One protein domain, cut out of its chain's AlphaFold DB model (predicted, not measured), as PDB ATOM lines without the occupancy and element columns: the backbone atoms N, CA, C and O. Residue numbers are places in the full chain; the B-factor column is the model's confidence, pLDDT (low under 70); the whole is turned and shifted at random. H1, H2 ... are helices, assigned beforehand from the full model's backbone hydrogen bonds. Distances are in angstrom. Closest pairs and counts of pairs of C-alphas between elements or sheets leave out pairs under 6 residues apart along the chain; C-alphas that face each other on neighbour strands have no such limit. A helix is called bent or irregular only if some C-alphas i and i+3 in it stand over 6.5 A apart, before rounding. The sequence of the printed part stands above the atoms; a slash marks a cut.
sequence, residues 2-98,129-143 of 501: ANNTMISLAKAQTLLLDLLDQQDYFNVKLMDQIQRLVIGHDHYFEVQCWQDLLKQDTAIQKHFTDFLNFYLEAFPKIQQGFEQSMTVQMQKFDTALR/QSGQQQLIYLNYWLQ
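Overview. This is residues 2 to 98 and 129 to 143 of the 501 residues of an uncharacterized protein of Acinetobacter wuhouensis (UniProt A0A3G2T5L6). One long bent helix, H4, arches over the other four, with H5 packed on the inner side of its bend and the helical hairpin of H1 and H2 toward the end where H4 begins. Short H3 sits near H1, H2 and H5, and the far end of H4, residues 87 to 98, sticks out and lengthens the whole. The printed part has 112 residues with five named helices, H1 to H5 in order along the chain, and no named strand; the class is all helix. It is loose, with a radius of gyration of the C-alphas of 17.3 A, and spans 63 by 29 by 19 A.

Arrangement. H4, residues 60 to 98, was assigned as one helix by its hydrogen bonds but is bent: C-alphas 73 and 76 are 6.8 A apart. Its arms, H4a of residues 60 to 73 and H4b of residues 76 to 98, stand at a steep tilt of 44 degrees. H5, residues 130 to 143, touches H4b with residues 131 to 135 alone, meeting residues 78 to 82; the closest C-alphas, of Phe 82 and Gly 131, are 5.0 A apart. H4b and H5 run opposite ways at a steep tilt of 42 degrees. H4a and H5 are close but not clearly touching, with the closest C-alphas, of Tyr 71 and Leu 138, 7.2 A apart; their shallow tilt of 33 degrees is only just short of steep. H1, residues 2 to 21, and H2, residues 28 to 38, form a hairpin: they touch, with the C-alphas of Ala 12 and Ile 34 closest at 4.9 A, and run opposite ways at a shallow tilt of 27 degrees. H1 is close to but not clearly touching H4a, with the C-alphas of Leu 20 and His 63 closest at 6.2 A. H3, residues 47 to 54, is close to but not clearly touching H1, about perpendicular at 82 degrees, with the C-alphas of Gln 13 and Leu 53 closest at 6.4 A. H2 and H5 are apart. Every O i to N i+4 pair is within hydrogen-bond range in H2, H3, H4a, H4b and H5, and 15 of 16 are in H1.

Along the chain. From first to last C-alpha, H4a is 19.8 A long and H4b 32.3 A. H4 begins at C-alpha 60, (-21.634, -90.608, 213.754), and ends at C-alpha 98, (-15.377, -122.855, 255.795). H1 measures 29.2 A from C-alpha 2, at (-17.158, -108.864, 194.424), and H5 measures 20.0 A; H2 and H3 are shorter.

Size, cuts and confidence. The two C-alphas farthest apart, of Asn 3 and Arg 98, are 63.5 A apart. Without residues 87 to 98, which stand free, the body spans 50 by 29 by 20 A. Residues 99 to 128 are not printed, and C-alphas 98 and 129 are 24.9 A apart across this cut. The link from H3 to H4 is tight, and those from H1 to H2 and from H2 to H3 are short. The mean pLDDT of the printed part is 85.6; residues 2 to 7, 43, 96 to 97 and 129 are under 70.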
ATOM      1  N   ALA A   2     -16.979-110.264 193.983       43.19
ATOM      2  CA  ALA A   2     -17.158-108.864 194.424       43.19
ATOM      3  C   ALA A   2     -18.615-108.408 194.710       43.19
ATOM      4  O   ALA A   2     -18.842-107.572 195.576       43.19
ATOM      5  N   ASN A   3     -19.616-108.971 194.019       47.97
ATOM      6  CA  ASN A   3     -21.021-108.570 194.188       47.97
ATOM      7  C   ASN A   3     -21.663-109.080 195.494       47.97
ATOM      8  O   ASN A   3     -22.574-108.441 196.004       47.97
ATOM      9  N   ASN A   4     -21.198-110.208 196.045       58.56
ATOM     10  CA  ASN A   4     -21.755-110.756 197.291       58.56
ATOM     11  C   ASN A   4     -21.209-110.023 198.523       58.56
ATOM     12  O   ASN A   4     -21.965-109.780 199.457       58.56
ATOM     13  N   THR A   5     -19.939-109.612 198.487       61.31
ATOM     14  CA  THR A   5     -19.290-108.839 199.557       61.31
ATOM     15  C   THR A   5     -19.880-107.431 199.687       61.31
ATOM     16  O   THR A   5     -20.096-106.947 200.792       61.31
ATOM     17  N   MET A   6     -20.233-106.776 198.571       63.44
ATOM     18  CA  MET A   6     -20.897-105.463 198.630       63.44
ATOM     19  C   MET A   6     -22.321-105.534 199.207       63.44
ATOM     20  O   MET A   6     -22.756-104.613 199.893       63.44
ATOM     21  N   ILE A   7     -23.048-106.631 198.964       68.19
ATOM     22  CA  ILE A   7     -24.401-106.830 199.508       68.19
ATOM     23  C   ILE A   7     -24.352-107.144 201.012       68.19
ATOM     24  O   ILE A   7     -25.210-106.666 201.757       68.19
ATOM     25  N   SER A   8     -23.365-107.922 201.475       80.19
ATOM     26  CA  SER A   8     -23.216-108.236 202.903       80.19
ATOM     27  C   SER A   8     -22.835-107.003 203.724       80.19
ATOM     28  O   SER A   8     -23.439-106.782 204.772       80.19
ATOM     29  N   LEU A   9     -21.945-106.149 203.203       86.12
ATOM     30  CA  LEU A   9     -21.535-104.908 203.862       86.12
ATOM     31  C   LEU A   9     -22.689-103.900 203.986       86.12
ATOM     32  O   LEU A   9     -22.935-103.381 205.069       86.12
ATOM     33  N   ALA A  10     -23.464-103.675 202.919       86.88
ATOM     34  CA  ALA A  10     -24.614-102.765 202.967       86.88
ATOM     35  C   ALA A  10     -25.689-103.225 203.972       86.88
ATOM     36  O   ALA A  10     -26.320-102.414 204.657       86.88
ATOM     37  N   LYS A  11     -25.886-104.546 204.087       91.75
ATOM     38  CA  LYS A  11     -26.795-105.129 205.077       91.75
ATOM     39  C   LYS A  11     -26.255-104.970 206.499       91.75
ATOM     40  O   LYS A  11     -27.030-104.611 207.377       91.75
ATOM     41  N   ALA A  12     -24.962-105.210 206.718       91.81
ATOM     42  CA  ALA A  12     -24.318-104.980 208.009       91.81
ATOM     43  C   ALA A  12     -24.433-103.511 208.439       91.81
ATOM     44  O   ALA A  12     -24.840-103.246 209.566       91.81
ATOM     45  N   GLN A  13     -24.205-102.571 207.515       93.88
ATOM     46  CA  GLN A  13     -24.359-101.138 207.773       93.88
ATOM     47  C   GLN A  13     -25.788-100.779 208.196       93.88
ATOM     48  O   GLN A  13     -25.979-100.026 209.140       93.88
ATOM     49  N   THR A  14     -26.799-101.338 207.526       93.88
ATOM     50  CA  THR A  14     -28.207-101.082 207.882       93.88
ATOM     51  C   THR A  14     -28.517-101.578 209.296       93.88
ATOM     52  O   THR A  14     -29.110-100.852 210.082       93.88
ATOM     53  N   LEU A  15     -28.067-102.791 209.637       94.44
ATOM     54  CA  LEU A  15     -28.278-103.370 210.967       94.44
ATOM     55  C   LEU A  15     -27.532-102.598 212.061       94.44
ATOM     56  O   LEU A  15     -28.063-102.455 213.158       94.44
ATOM     57  N   LEU A  16     -26.328-102.096 211.766       95.38
ATOM     58  CA  LEU A  16     -25.592-101.215 212.670       95.38
ATOM     59  C   LEU A  16     -26.379 -99.929 212.931       95.38
ATOM     60  O   LEU A  16     -26.569 -99.568 214.085       95.38
ATOM     61  N   LEU A  17     -26.859 -99.253 211.883       94.88
ATOM     62  CA  LEU A  17     -27.623 -98.013 212.039       94.88
ATOM     63  C   LEU A  17     -28.912 -98.238 212.839       94.88
ATOM     64  O   LEU A  17     -29.195 -97.459 213.743       94.88
ATOM     65  N   ASP A  18     -29.632 -99.337 212.587       93.88
ATOM     66  CA  ASP A  18     -30.815 -99.708 213.372       93.88
ATOM     67  C   ASP A  18     -30.475 -99.929 214.858       93.88
ATOM     68  O   ASP A  18     -31.236 -99.506 215.731       93.88
ATOM     69  N   LEU A  19     -29.337-100.573 215.152       94.62
ATOM     70  CA  LEU A  19     -28.842-100.788 216.517       94.62
ATOM     71  C   LEU A  19     -28.545 -99.453 217.211       94.62
ATOM     72  O   LEU A  19     -28.983 -99.236 218.342       94.62
ATOM     73  N   LEU A  20     -27.828 -98.556 216.525       96.00
ATOM     74  CA  LEU A  20     -27.421 -97.251 217.050       96.00
ATOM     75  C   LEU A  20     -28.613 -96.313 217.271       96.00
ATOM     76  O   LEU A  20     -28.712 -95.699 218.330       96.00
ATOM     77  N   ASP A  21     -29.550 -96.243 216.321       93.88
ATOM     78  CA  ASP A  21     -30.757 -95.415 216.441       93.88
ATOM     79  C   ASP A  21     -31.675 -95.879 217.585       93.88
ATOM     80  O   ASP A  21     -32.389 -95.068 218.178       93.88
ATOM     81  N   GLN A  22     -31.655 -97.176 217.907       93.81
ATOM     82  CA  GLN A  22     -32.397 -97.754 219.031       93.81
ATOM     83  C   GLN A  22     -31.630 -97.702 220.357       93.81
ATOM     84  O   GLN A  22     -32.219 -98.012 221.392       93.81
ATOM     85  N   GLN A  23     -30.347 -97.314 220.339       92.50
ATOM     86  CA  GLN A  23     -29.441 -97.354 221.492       92.50
ATOM     87  C   GLN A  23     -29.375 -98.750 222.148       92.50
ATOM     88  O   GLN A  23     -29.200 -98.887 223.359       92.50
ATOM     89  N   ASP A  24     -29.524 -99.811 221.346       91.00
ATOM     90  CA  ASP A  24     -29.604-101.198 221.821       91.00
ATOM     91  C   ASP A  24     -28.213-101.856 221.867       91.00
ATOM     92  O   ASP A  24     -27.936-102.882 221.240       91.00
ATOM     93  N   TYR A  25     -27.299-101.228 222.615       91.19
ATOM     94  CA  TYR A  25     -25.876-101.587 222.681       91.19
ATOM     95  C   TYR A  25     -25.597-102.982 223.270       91.19
ATOM     96  O   TYR A  25     -24.477-103.479 223.161       91.19
ATOM     97  N   PHE A  26     -26.598-103.632 223.871       90.31
ATOM     98  CA  PHE A  26     -26.495-104.985 224.432       90.31
ATOM     99  C   PHE A  26     -27.191-106.056 223.584       90.31
ATOM    100  O   PHE A  26     -27.352-107.195 224.035       90.31
ATOM    101  N   ASN A  27     -27.608-105.736 222.356       90.00
ATOM    102  CA  ASN A  27     -28.245-106.698 221.463       90.00
ATOM    103  C   ASN A  27     -27.235-107.661 220.834       90.00
ATOM    104  O   ASN A  27     -26.901-107.563 219.653       90.00
ATOM    105  N   VAL A  28     -26.794-108.642 221.622       86.75
ATOM    106  CA  VAL A  28     -25.795-109.644 221.218       86.75
ATOM    107  C   VAL A  28     -26.169-110.323 219.902       86.75
ATOM    108  O   VAL A  28     -25.344-110.442 219.010       86.75
ATOM    109  N   LYS A  29     -27.446-110.676 219.714       88.69
ATOM    110  CA  LYS A  29     -27.912-111.329 218.478       88.69
ATOM    111  C   LYS A  29     -27.687-110.468 217.241       88.69
ATOM    112  O   LYS A  29     -27.340-110.991 216.183       88.69
ATOM    113  N   LEU A  30     -27.943-109.167 217.357       89.62
ATOM    114  CA  LEU A  30     -27.758-108.225 216.263       89.62
ATOM    115  C   LEU A  30     -26.267-107.949 216.035       89.62
ATOM    116  O   LEU A  30     -25.837-107.917 214.884       89.62
ATOM    117  N   MET A  31     -25.481-107.852 217.111       90.06
ATOM    118  CA  MET A  31     -24.023-107.719 217.046       90.06
ATOM    119  C   MET A  31     -23.368-108.923 216.354       90.06
ATOM    120  O   MET A  31     -22.637-108.733 215.382       90.06
ATOM    121  N   ASP A  32     -23.709-110.153 216.747       89.31
ATOM    122  CA  ASP A  32     -23.220-111.392 216.126       89.31
ATOM    123  C   ASP A  32     -23.618-111.469 214.646       89.31
ATOM    124  O   ASP A  32     -22.853-111.913 213.788       89.31
ATOM    125  N   GLN A  33     -24.834-111.019 214.315       91.31
ATOM    126  CA  GLN A  33     -25.304-110.989 212.934       91.31
ATOM    127  C   GLN A  33     -24.514-109.990 212.083       91.31
ATOM    128  O   GLN A  33     -24.162-110.321 210.949       91.31
ATOM    129  N   ILE A  34     -24.246-108.787 212.599       90.12
ATOM    130  CA  ILE A  34     -23.390-107.795 211.936       90.12
ATOM    131  C   ILE A  34     -22.001-108.398 211.727       90.12
ATOM    132  O   ILE A  34     -21.487-108.384 210.610       90.12
ATOM    133  N   GLN A  35     -21.440-109.025 212.758       88.75
ATOM    134  CA  GLN A  35     -20.098-109.572 212.696       88.75
ATOM    135  C   GLN A  35     -19.954-110.711 211.681       88.75
ATOM    136  O   GLN A  35     -19.068-110.676 210.827       88.75
ATOM    137  N   ARG A  36     -20.893-111.662 211.660       88.00
ATOM    138  CA  ARG A  36     -20.920-112.727 210.642       88.00
ATOM    139  C   ARG A  36     -21.035-112.182 209.220       88.00
ATOM    140  O   ARG A  36     -20.546-112.820 208.292       88.00
ATOM    141  N   LEU A  37     -21.698-111.041 209.024       87.19
ATOM    142  CA  LEU A  37     -21.861-110.435 207.699       87.19
ATOM    143  C   LEU A  37     -20.587-109.759 207.183       87.19
ATOM    144  O   LEU A  37     -20.414-109.692 205.963       87.19
ATOM    145  N   VAL A  38     -19.731-109.257 208.076       84.81
ATOM    146  CA  VAL A  38     -18.526-108.506 207.691       84.81
ATOM    147  C   VAL A  38     -17.257-109.351 207.794       84.81
ATOM    148  O   VAL A  38     -16.409-109.264 206.913       84.81
ATOM    149  N   ILE A  39     -17.175-110.223 208.798       81.69
ATOM    150  CA  ILE A  39     -15.969-110.986 209.159       81.69
ATOM    151  C   ILE A  39     -16.118-112.475 208.821       81.69
ATOM    152  O   ILE A  39     -15.155-113.157 208.488       81.69
ATOM    153  N   GLY A  40     -17.352-112.991 208.845       80.00
ATOM    154  CA  GLY A  40     -17.650-114.399 208.556       80.00
ATOM    155  C   GLY A  40     -17.727-115.312 209.787       80.00
ATOM    156  O   GLY A  40     -18.059-116.485 209.632       80.00
ATOM    157  N   HIS A  41     -17.502-114.785 210.995       77.56
ATOM    158  CA  HIS A  41     -17.682-115.478 212.281       77.56
ATOM    159  C   HIS A  41     -18.223-114.527 213.367       77.56
ATOM    160  O   HIS A  41     -18.308-113.326 213.139       77.56
ATOM    161  N   ASP A  42     -18.574-115.055 214.543       78.12
ATOM    162  CA  ASP A  42     -19.055-114.314 215.729       78.12
ATOM    163  C   ASP A  42     -18.292-114.670 217.018       78.12
ATOM    164  O   ASP A  42     -18.781-114.472 218.125       78.12
ATOM    165  N   HIS A  43     -17.097-115.251 216.889       69.31
ATOM    166  CA  HIS A  43     -16.364-115.783 218.040       69.31
ATOM    167  C   HIS A  43     -15.746-114.712 218.955       69.31
ATOM    168  O   HIS A  43     -15.491-115.009 220.119       69.31
ATOM    169  N   TYR A  44     -15.501-113.492 218.468       76.25
ATOM    170  CA  TYR A  44     -14.931-112.391 219.257       76.25
ATOM    171  C   TYR A  44     -15.207-111.042 218.592       76.25
ATOM    172  O   TYR A  44     -15.264-110.980 217.369       76.25
ATOM    173  N   PHE A  45     -15.327-109.956 219.367       82.81
ATOM    174  CA  PHE A  45     -15.560-108.596 218.858       82.81
ATOM    175  C   PHE A  45     -14.293-108.008 218.202       82.81
ATOM    176  O   PHE A  45     -13.324-107.690 218.885       82.81
ATOM    177  N   GLU A  46     -14.290-107.847 216.876       87.81
ATOM    178  CA  GLU A  46     -13.130-107.343 216.125       87.81
ATOM    179  C   GLU A  46     -13.220-105.822 215.947       87.81
ATOM    180  O   GLU A  46     -13.893-105.317 215.046       87.81
ATOM    181  N   VAL A  47     -12.542-105.085 216.826       89.12
ATOM    182  CA  VAL A  47     -12.641-103.621 216.946       89.12
ATOM    183  C   VAL A  47     -12.452-102.894 215.610       89.12
ATOM    184  O   VAL A  47     -13.265-102.033 215.270       89.12
ATOM    185  N   GLN A  48     -11.438-103.264 214.820       89.44
ATOM    186  CA  GLN A  48     -11.118-102.590 213.555       89.44
ATOM    187  C   GLN A  48     -12.280-102.646 212.553       89.44
ATOM    188  O   GLN A  48     -12.630-101.640 211.935       89.44
ATOM    189  N   CYS A  49     -12.936-103.802 212.448       88.94
ATOM    190  CA  CYS A  49     -14.101-103.983 211.592       88.94
ATOM    191  C   CYS A  49     -15.263-103.066 212.009       88.94
ATOM    192  O   CYS A  49     -15.918-102.455 211.161       88.94
ATOM    193  N   TRP A  50     -15.533-102.951 213.310       93.62
ATOM    194  CA  TRP A  50     -16.598-102.084 213.823       93.62
ATOM    195  C   TRP A  50     -16.287-100.603 213.608       93.62
ATOM    196  O   TRP A  50     -17.167 -99.851 213.185       93.62
ATOM    197  N   GLN A  51     -15.034-100.192 213.807       94.12
ATOM    198  CA  GLN A  51     -14.580 -98.840 213.482       94.12
ATOM    199  C   GLN A  51     -14.784 -98.519 211.994       94.12
ATOM    200  O   GLN A  51     -15.259 -97.435 211.655       94.12
ATOM    201  N   ASP A  52     -14.487 -99.455 211.090       92.31
ATOM    202  CA  ASP A  52     -14.647 -99.249 209.646       92.31
ATOM    203  C   ASP A  52     -16.114 -99.175 209.190       92.31
ATOM    204  O   ASP A  52     -16.424 -98.475 208.218       92.31
ATOM    205  N   LEU A  53     -17.033 -99.834 209.902       92.75
ATOM    206  CA  LEU A  53     -18.475 -99.646 209.707       92.75
ATOM    207  C   LEU A  53     -18.945 -98.283 210.234       92.75
ATOM    208  O   LEU A  53     -19.696 -97.575 209.559       92.75
ATOM    209  N   LEU A  54     -18.482 -97.883 211.420       95.00
ATOM    210  CA  LEU A  54     -18.825 -96.592 212.021       95.00
ATOM    211  C   LEU A  54     -18.307 -95.412 211.188       95.00
ATOM    212  O   LEU A  54     -18.995 -94.406 211.065       95.00
ATOM    213  N   LYS A  55     -17.160 -95.544 210.508       93.50
ATOM    214  CA  LYS A  55     -16.657 -94.521 209.565       93.50
ATOM    215  C   LYS A  55     -17.622 -94.226 208.411       93.50
ATOM    216  O   LYS A  55     -17.540 -93.161 207.804       93.50
ATOM    217  N   GLN A  56     -18.509 -95.165 208.073       91.12
ATOM    218  CA  GLN A  56     -19.503 -95.001 207.007       91.12
ATOM    219  C   GLN A  56     -20.800 -94.345 207.507       91.12
ATOM    220  O   GLN A  56     -21.687 -94.044 206.705       91.12
ATOM    221  N   ASP A  57     -20.928 -94.116 208.814       92.31
ATOM    222  CA  ASP A  57     -22.094 -93.489 209.416       92.31
ATOM    223  C   ASP A  57     -22.066 -91.960 209.262       92.31
ATOM    224  O   ASP A  57     -21.256 -91.245 209.848       92.31
ATOM    225  N   THR A  58     -23.021 -91.427 208.498       92.06
ATOM    226  CA  THR A  58     -23.172 -89.977 208.297       92.06
ATOM    227  C   THR A  58     -23.666 -89.224 209.537       92.06
ATOM    228  O   THR A  58     -23.570 -88.000 209.578       92.06
ATOM    229  N   ALA A  59     -24.216 -89.931 210.528       94.44
ATOM    230  CA  ALA A  59     -24.724 -89.386 211.784       94.44
ATOM    231  C   ALA A  59     -23.822 -89.738 212.982       94.44
ATOM    232  O   ALA A  59     -24.259 -89.626 214.128       94.44
ATOM    233  N   ILE A  60     -22.558 -90.097 212.734       94.56
ATOM    234  CA  ILE A  60     -21.634 -90.608 213.754       94.56
ATOM    235  C   ILE A  60     -21.504 -89.702 214.985       94.56
ATOM    236  O   ILE A  60     -21.478 -90.190 216.109       94.56
ATOM    237  N   GLN A  61     -21.528 -88.376 214.813       94.00
ATOM    238  CA  GLN A  61     -21.502 -87.432 215.935       94.00
ATOM    239  C   GLN A  61     -22.704 -87.600 216.881       94.00
ATOM    240  O   GLN A  61     -22.547 -87.544 218.104       94.00
ATOM    241  N   LYS A  62     -23.905 -87.798 216.323       95.56
ATOM    242  CA  LYS A  62     -25.124 -88.053 217.100       95.56
ATOM    243  C   LYS A  62     -24.991 -89.390 217.825       95.56
ATOM    244  O   LYS A  62     -25.154 -89.419 219.037       95.56
ATOM    245  N   HIS A  63     -24.643 -90.464 217.117       96.75
ATOM    246  CA  HIS A  63     -24.575 -91.800 217.716       96.75
ATOM    247  C   HIS A  63     -23.473 -91.942 218.764       96.75
ATOM    248  O   HIS A  63     -23.685 -92.604 219.775       96.75
ATOM    249  N   PHE A  64     -22.338 -91.267 218.580       95.00
ATOM    250  CA  PHE A  64     -21.310 -91.184 219.609       95.00
ATOM    251  C   PHE A  64     -21.812 -90.431 220.848       95.00
ATOM    252  O   PHE A  64     -21.628 -90.886 221.972       95.00
ATOM    253  N   THR A  65     -22.513 -89.308 220.657       95.56
ATOM    254  CA  THR A  65     -23.124 -88.556 221.766       95.56
ATOM    255  C   THR A  65     -24.166 -89.389 222.515       95.56
ATOM    256  O   THR A  65     -24.177 -89.401 223.745       95.56
ATOM    257  N   ASP A  66     -25.028 -90.098 221.788       96.50
ATOM    258  CA  ASP A  66     -26.030 -91.000 222.357       96.50
ATOM    259  C   ASP A  66     -25.355 -92.123 223.157       96.50
ATOM    260  O   ASP A  66     -25.749 -92.391 224.293       96.50
ATOM    261  N   PHE A  67     -24.274 -92.698 222.623       96.38
ATOM    262  CA  PHE A  67     -23.503 -93.729 223.306       96.38
ATOM    263  C   PHE A  67     -22.843 -93.218 224.592       96.38
ATOM    264  O   PHE A  67     -22.949 -93.880 225.619       96.38
ATOM    265  N   LEU A  68     -22.208 -92.042 224.588       95.38
ATOM    266  CA  LEU A  68     -21.598 -91.488 225.805       95.38
ATOM    267  C   LEU A  68     -22.641 -91.217 226.902       95.38
ATOM    268  O   LEU A  68     -22.392 -91.500 228.075       95.38
ATOM    269  N   ASN A  69     -23.826 -90.714 226.535       96.06
ATOM    270  CA  ASN A  69     -24.930 -90.537 227.483       96.06
ATOM    271  C   ASN A  69     -25.420 -91.881 228.034       96.06
ATOM    272  O   ASN A  69     -25.613 -92.021 229.243       96.06
ATOM    273  N   PHE A  70     -25.581 -92.875 227.158       95.31
ATOM    274  CA  PHE A  70     -25.929 -94.233 227.557       95.31
ATOM    275  C   PHE A  70     -24.881 -94.823 228.505       95.31
ATOM    276  O   PHE A  70     -25.241 -95.391 229.532       95.31
ATOM    277  N   TYR A  71     -23.593 -94.648 228.203       94.50
ATOM    278  CA  TYR A  71     -22.483 -95.135 229.014       94.50
ATOM    279  C   TYR A  71     -22.523 -94.539 230.426       94.50
ATOM    280  O   TYR A  71     -22.522 -95.290 231.400       94.50
ATOM    281  N   LEU A  72     -22.659 -93.212 230.544       94.12
ATOM    282  CA  LEU A  72     -22.788 -92.517 231.832       94.12
ATOM    283  C   LEU A  72     -23.975 -93.020 232.668       94.12
ATOM    284  O   LEU A  72     -23.891 -93.073 233.894       94.12
ATOM    285  N   GLU A  73     -25.091 -93.378 232.029       93.44
ATOM    286  CA  GLU A  73     -26.271 -93.875 232.737       93.44
ATOM    287  C   GLU A  73     -26.160 -95.365 233.112       93.44
ATOM    288  O   GLU A  73     -26.579 -95.776 234.203       93.44
ATOM    289  N   ALA A  74     -25.654 -96.187 232.194       89.75
ATOM    290  CA  ALA A  74     -25.678 -97.640 232.293       89.75
ATOM    291  C   ALA A  74     -24.510 -98.186 233.122       89.75
ATOM    292  O   ALA A  74     -24.734 -99.046 233.980       89.75
ATOM    293  N   PHE A  75     -23.293 -97.670 232.914       91.88
ATOM    294  CA  PHE A  75     -22.076 -98.163 233.559       91.88
ATOM    295  C   PHE A  75     -22.179 -98.265 235.091       91.88
ATOM    296  O   PHE A  75     -21.957 -99.363 235.602       91.88
ATOM    297  N   PRO A  76     -22.613 -97.235 235.851       90.88
ATOM    298  CA  PRO A  76     -22.637 -97.332 237.312       90.88
ATOM    299  C   PRO A  76     -23.633 -98.385 237.811       90.88
ATOM    300  O   PRO A  76     -23.376 -99.065 238.801       90.88
ATOM    301  N   LYS A  77     -24.767 -98.559 237.116       89.19
ATOM    302  CA  LYS A  77     -25.781 -99.567 237.470       89.19
ATOM    303  C   LYS A  77     -25.248-100.980 237.233       89.19
ATOM    304  O   LYS A  77     -25.467-101.867 238.058       89.19
ATOM    305  N   ILE A  78     -24.554-101.184 236.114       87.81
ATOM    306  CA  ILE A  78     -23.981-102.479 235.733       87.81
ATOM    307  C   ILE A  78     -22.804-102.822 236.647       87.81
ATOM    308  O   ILE A  78     -22.769-103.925 237.187       87.81
ATOM    309  N   GLN A  79     -21.892-101.874 236.878       87.00
ATOM    310  CA  GLN A  79     -20.750-102.041 237.774       87.00
ATOM    311  C   GLN A  79     -21.209-102.376 239.194       87.00
ATOM    312  O   GLN A  79     -20.757-103.365 239.762       87.00
ATOM    313  N   GLN A  80     -22.170-101.627 239.743       86.44
ATOM    314  CA  GLN A  80     -22.709-101.913 241.071       86.44
ATOM    315  C   GLN A  80     -23.343-103.311 241.141       86.44
ATOM    316  O   GLN A  80     -23.149-104.028 242.123       86.44
ATOM    317  N   GLY A  81     -24.094-103.714 240.110       82.88
ATOM    318  CA  GLY A  81     -24.664-105.059 240.029       82.88
ATOM    319  C   GLY A  81     -23.588-106.149 239.975       82.88
ATOM    320  O   GLY A  81     -23.708-107.168 240.656       82.88
ATOM    321  N   PHE A  82     -22.515-105.912 239.217       83.62
ATOM    322  CA  PHE A  82     -21.368-106.811 239.128       83.62
ATOM    323  C   PHE A  82     -20.619-106.919 240.463       83.62
ATOM    324  O   PHE A  82     -20.413-108.027 240.946       83.62
ATOM    325  N   GLU A  83     -20.290-105.805 241.115       84.44
ATOM    326  CA  GLU A  83     -19.614-105.787 242.421       84.44
ATOM    327  C   GLU A  83     -20.446-106.470 243.515       84.44
ATOM    328  O   GLU A  83     -19.913-107.211 244.346       84.44
ATOM    329  N   GLN A  84     -21.769-106.272 243.506       82.25
ATOM    330  CA  GLN A  84     -22.683-106.969 244.413       82.25
ATOM    331  C   GLN A  84     -22.693-108.479 244.158       82.25
ATOM    332  O   GLN A  84     -22.590-109.249 245.115       82.25
ATOM    333  N   SER A  85     -22.777-108.904 242.893       78.12
ATOM    334  CA  SER A  85     -22.701-110.320 242.517       78.12
ATOM    335  C   SER A  85     -21.363-110.920 242.950       78.12
ATOM    336  O   SER A  85     -21.354-111.923 243.660       78.12
ATOM    337  N   MET A  86     -20.244-110.253 242.654       78.75
ATOM    338  CA  MET A  86     -18.899-110.666 243.066       78.75
ATOM    339  C   MET A  86     -18.778-110.788 244.584       78.75
ATOM    340  O   MET A  86     -18.257-111.780 245.084       78.75
ATOM    341  N   THR A  87     -19.325-109.836 245.340       82.19
ATOM    342  CA  THR A  87     -19.338-109.898 246.809       82.19
ATOM    343  C   THR A  87     -20.124-111.113 247.306       82.19
ATOM    344  O   THR A  87     -19.662-111.836 248.188       82.19
ATOM    345  N   VAL A  88     -21.303-111.374 246.735       79.00
ATOM    346  CA  VAL A  88     -22.121-112.550 247.075       79.00
ATOM    347  C   VAL A  88     -21.401-113.844 246.695       79.00
ATOM    348  O   VAL A  88     -21.417-114.803 247.467       79.00
ATOM    349  N   GLN A  89     -20.745-113.881 245.537       73.00
ATOM    350  CA  GLN A  89     -19.948-115.015 245.075       73.00
ATOM    351  C   GLN A  89     -18.761-115.278 246.003       73.00
ATOM    352  O   GLN A  89     -18.592-116.413 246.441       73.00
ATOM    353  N   MET A  90     -18.012-114.244 246.392       76.56
ATOM    354  CA  MET A  90     -16.925-114.348 247.369       76.56
ATOM    355  C   MET A  90     -17.435-114.842 248.725       76.56
ATOM    356  O   MET A  90     -16.835-115.729 249.317       76.56
ATOM    357  N   GLN A  91     -18.586-114.359 249.201       79.38
ATOM    358  CA  GLN A  91     -19.188-114.845 250.450       79.38
ATOM    359  C   GLN A  91     -19.632-116.311 250.367       79.38
ATOM    360  O   GLN A  91     -19.457-117.066 251.329       79.38
ATOM    361  N   LYS A  92     -20.213-116.733 249.238       73.19
ATOM    362  CA  LYS A  92     -20.566-118.139 248.990       73.19
ATOM    363  C   LYS A  92     -19.311-119.006 248.930       73.19
ATOM    364  O   LYS A  92     -19.294-120.062 249.556       73.19
ATOM    365  N   PHE A  93     -18.264-118.535 248.257       70.50
ATOM    366  CA  PHE A  93     -16.966-119.195 248.180       70.50
ATOM    367  C   PHE A  93     -16.315-119.328 249.562       70.50
ATOM    368  O   PHE A  93     -15.934-120.429 249.947       70.50
ATOM    369  N   ASP A  94     -16.295-118.266 250.368       73.12
ATOM    370  CA  ASP A  94     -15.804-118.289 251.751       73.12
ATOM    371  C   ASP A  94     -16.624-119.231 252.642       73.12
ATOM    372  O   ASP A  94     -16.082-119.936 253.497       73.12
ATOM    373  N   THR A  95     -17.945-119.270 252.454       74.56
ATOM    374  CA  THR A  95     -18.835-120.177 253.191       74.56
ATOM    375  C   THR A  95     -18.581-121.631 252.802       74.56
ATOM    376  O   THR A  95     -18.502-122.492 253.683       74.56
ATOM    377  N   ALA A  96     -18.394-121.908 251.508       68.25
ATOM    378  CA  ALA A  96     -17.982-123.213 251.013       68.25
ATOM    379  C   ALA A  96     -16.611-123.589 251.592       68.25
ATOM    380  O   ALA A  96     -16.492-124.622 252.245       68.25
ATOM    381  N   LEU A  97     -15.606-122.718 251.489       67.12
ATOM    382  CA  LEU A  97     -14.284-122.935 252.075       67.12
ATOM    383  C   LEU A  97     -14.351-123.233 253.573       67.12
ATOM    384  O   LEU A  97     -13.681-124.155 254.018       67.12
ATOM    385  N   ARG A  98     -15.186-122.545 254.362       71.25
ATOM    386  CA  ARG A  98     -15.377-122.855 255.795       71.25
ATOM    387  C   ARG A  98     -16.070-124.200 256.026       71.25
ATOM    388  O   ARG A  98     -15.663-124.944 256.917       71.25
ATOM    389  N   GLN A 129     -23.108-114.395 234.752       57.06
ATOM    390  CA  GLN A 129     -22.286-113.836 233.671       57.06
ATOM    391  C   GLN A 129     -22.809-112.493 233.127       57.06
ATOM    392  O   GLN A 129     -22.098-111.813 232.393       57.06
ATOM    393  N   SER A 130     -24.033-112.067 233.472       70.06
ATOM    394  CA  SER A 130     -24.699-110.956 232.771       70.06
ATOM    395  C   SER A 130     -24.053-109.585 233.002       70.06
ATOM    396  O   SER A 130     -23.940-108.816 232.055       70.06
ATOM    397  N   GLY A 131     -23.614-109.277 234.230       77.00
ATOM    398  CA  GLY A 131     -22.995-107.982 234.551       77.00
ATOM    399  C   GLY A 131     -21.602-107.834 233.939       77.00
ATOM    400  O   GLY A 131     -21.317-106.843 233.274       77.00
ATOM    401  N   GLN A 132     -20.763-108.865 234.076       81.38
ATOM    402  CA  GLN A 132     -19.436-108.907 233.458       81.38
ATOM    403  C   GLN A 132     -19.529-108.801 231.932       81.38
ATOM    404  O   GLN A 132     -18.805-108.026 231.315       81.38
ATOM    405  N   GLN A 133     -20.455-109.542 231.323       83.25
ATOM    406  CA  GLN A 133     -20.656-109.522 229.880       83.25
ATOM    407  C   GLN A 133     -21.140-108.147 229.387       83.25
ATOM    408  O   GLN A 133     -20.681-107.668 228.355       83.25
ATOM    409  N   GLN A 134     -22.009-107.467 230.142       87.12
ATOM    410  CA  GLN A 134     -22.424-106.095 229.837       87.12
ATOM    411  C   GLN A 134     -21.265-105.092 229.934       87.12
ATOM    412  O   GLN A 134     -21.144-104.243 229.053       87.12
ATOM    413  N   LEU A 135     -20.390-105.200 230.942       88.75
ATOM    414  CA  LEU A 135     -19.182-104.365 231.038       88.75
ATOM    415  C   LEU A 135     -18.239-104.600 229.850       88.75
ATOM    416  O   LEU A 135     -17.735-103.642 229.268       88.75
ATOM    417  N   ILE A 136     -18.063-105.859 229.438       87.69
ATOM    418  CA  ILE A 136     -17.279-106.210 228.246       87.69
ATOM    419  C   ILE A 136     -17.869-105.541 226.997       87.69
ATOM    420  O   ILE A 136     -17.132-104.913 226.241       87.69
ATOM    421  N   TYR A 137     -19.190-105.603 226.798       89.88
ATOM    422  CA  TYR A 137     -19.829-104.939 225.658       89.88
ATOM    423  C   TYR A 137     -19.690-103.416 225.698       89.88
ATOM    424  O   TYR A 137     -19.453-102.811 224.655       89.88
ATOM    425  N   LEU A 138     -19.793-102.789 226.874       92.12
ATOM    426  CA  LEU A 138     -19.537-101.353 227.003       92.12
ATOM    427  C   LEU A 138     -18.104-100.995 226.592       92.12
ATOM    428  O   LEU A 138     -17.915-100.025 225.860       92.12
ATOM    429  N   ASN A 139     -17.116-101.796 226.992       89.31
ATOM    430  CA  ASN A 139     -15.721-101.594 226.599       89.31
ATOM    431  C   ASN A 139     -15.502-101.804 225.094       89.31
ATOM    432  O   ASN A 139     -14.798-101.018 224.465       89.31
ATOM    433  N   TYR A 140     -16.149-102.803 224.486       91.56
ATOM    434  CA  TYR A 140     -16.112-102.991 223.033       91.56
ATOM    435  C   TYR A 140     -16.682-101.794 222.279       91.56
ATOM    436  O   TYR A 140     -16.078-101.335 221.310       91.56
ATOM    437  N   TRP A 141     -17.808-101.245 222.739       93.62
ATOM    438  CA  TRP A 141     -18.369-100.039 222.141       93.62
ATOM    439  C   TRP A 141     -17.480 -98.814 222.358       93.62
ATOM    440  O   TRP A 141     -17.273 -98.067 221.406       93.62
ATOM    441  N   LEU A 142     -16.893 -98.631 223.547       91.69
ATOM    442  CA  LEU A 142     -15.903 -97.574 223.785       91.69
ATOM    443  C   LEU A 142     -14.743 -97.655 222.785       91.69
ATOM    444  O   LEU A 142     -14.409 -96.657 222.154       91.69
ATOM    445  N   GLN A 143     -14.167 -98.842 222.586       90.50
ATOM    446  CA  GLN A 143     -13.076 -99.051 221.630       90.50
ATOM    447  C   GLN A 143     -13.521 -98.863 220.171       90.50
ATOM    448  O   GLN A 143     -12.792 -98.283 219.366       90.50
TER     449      GLN A 143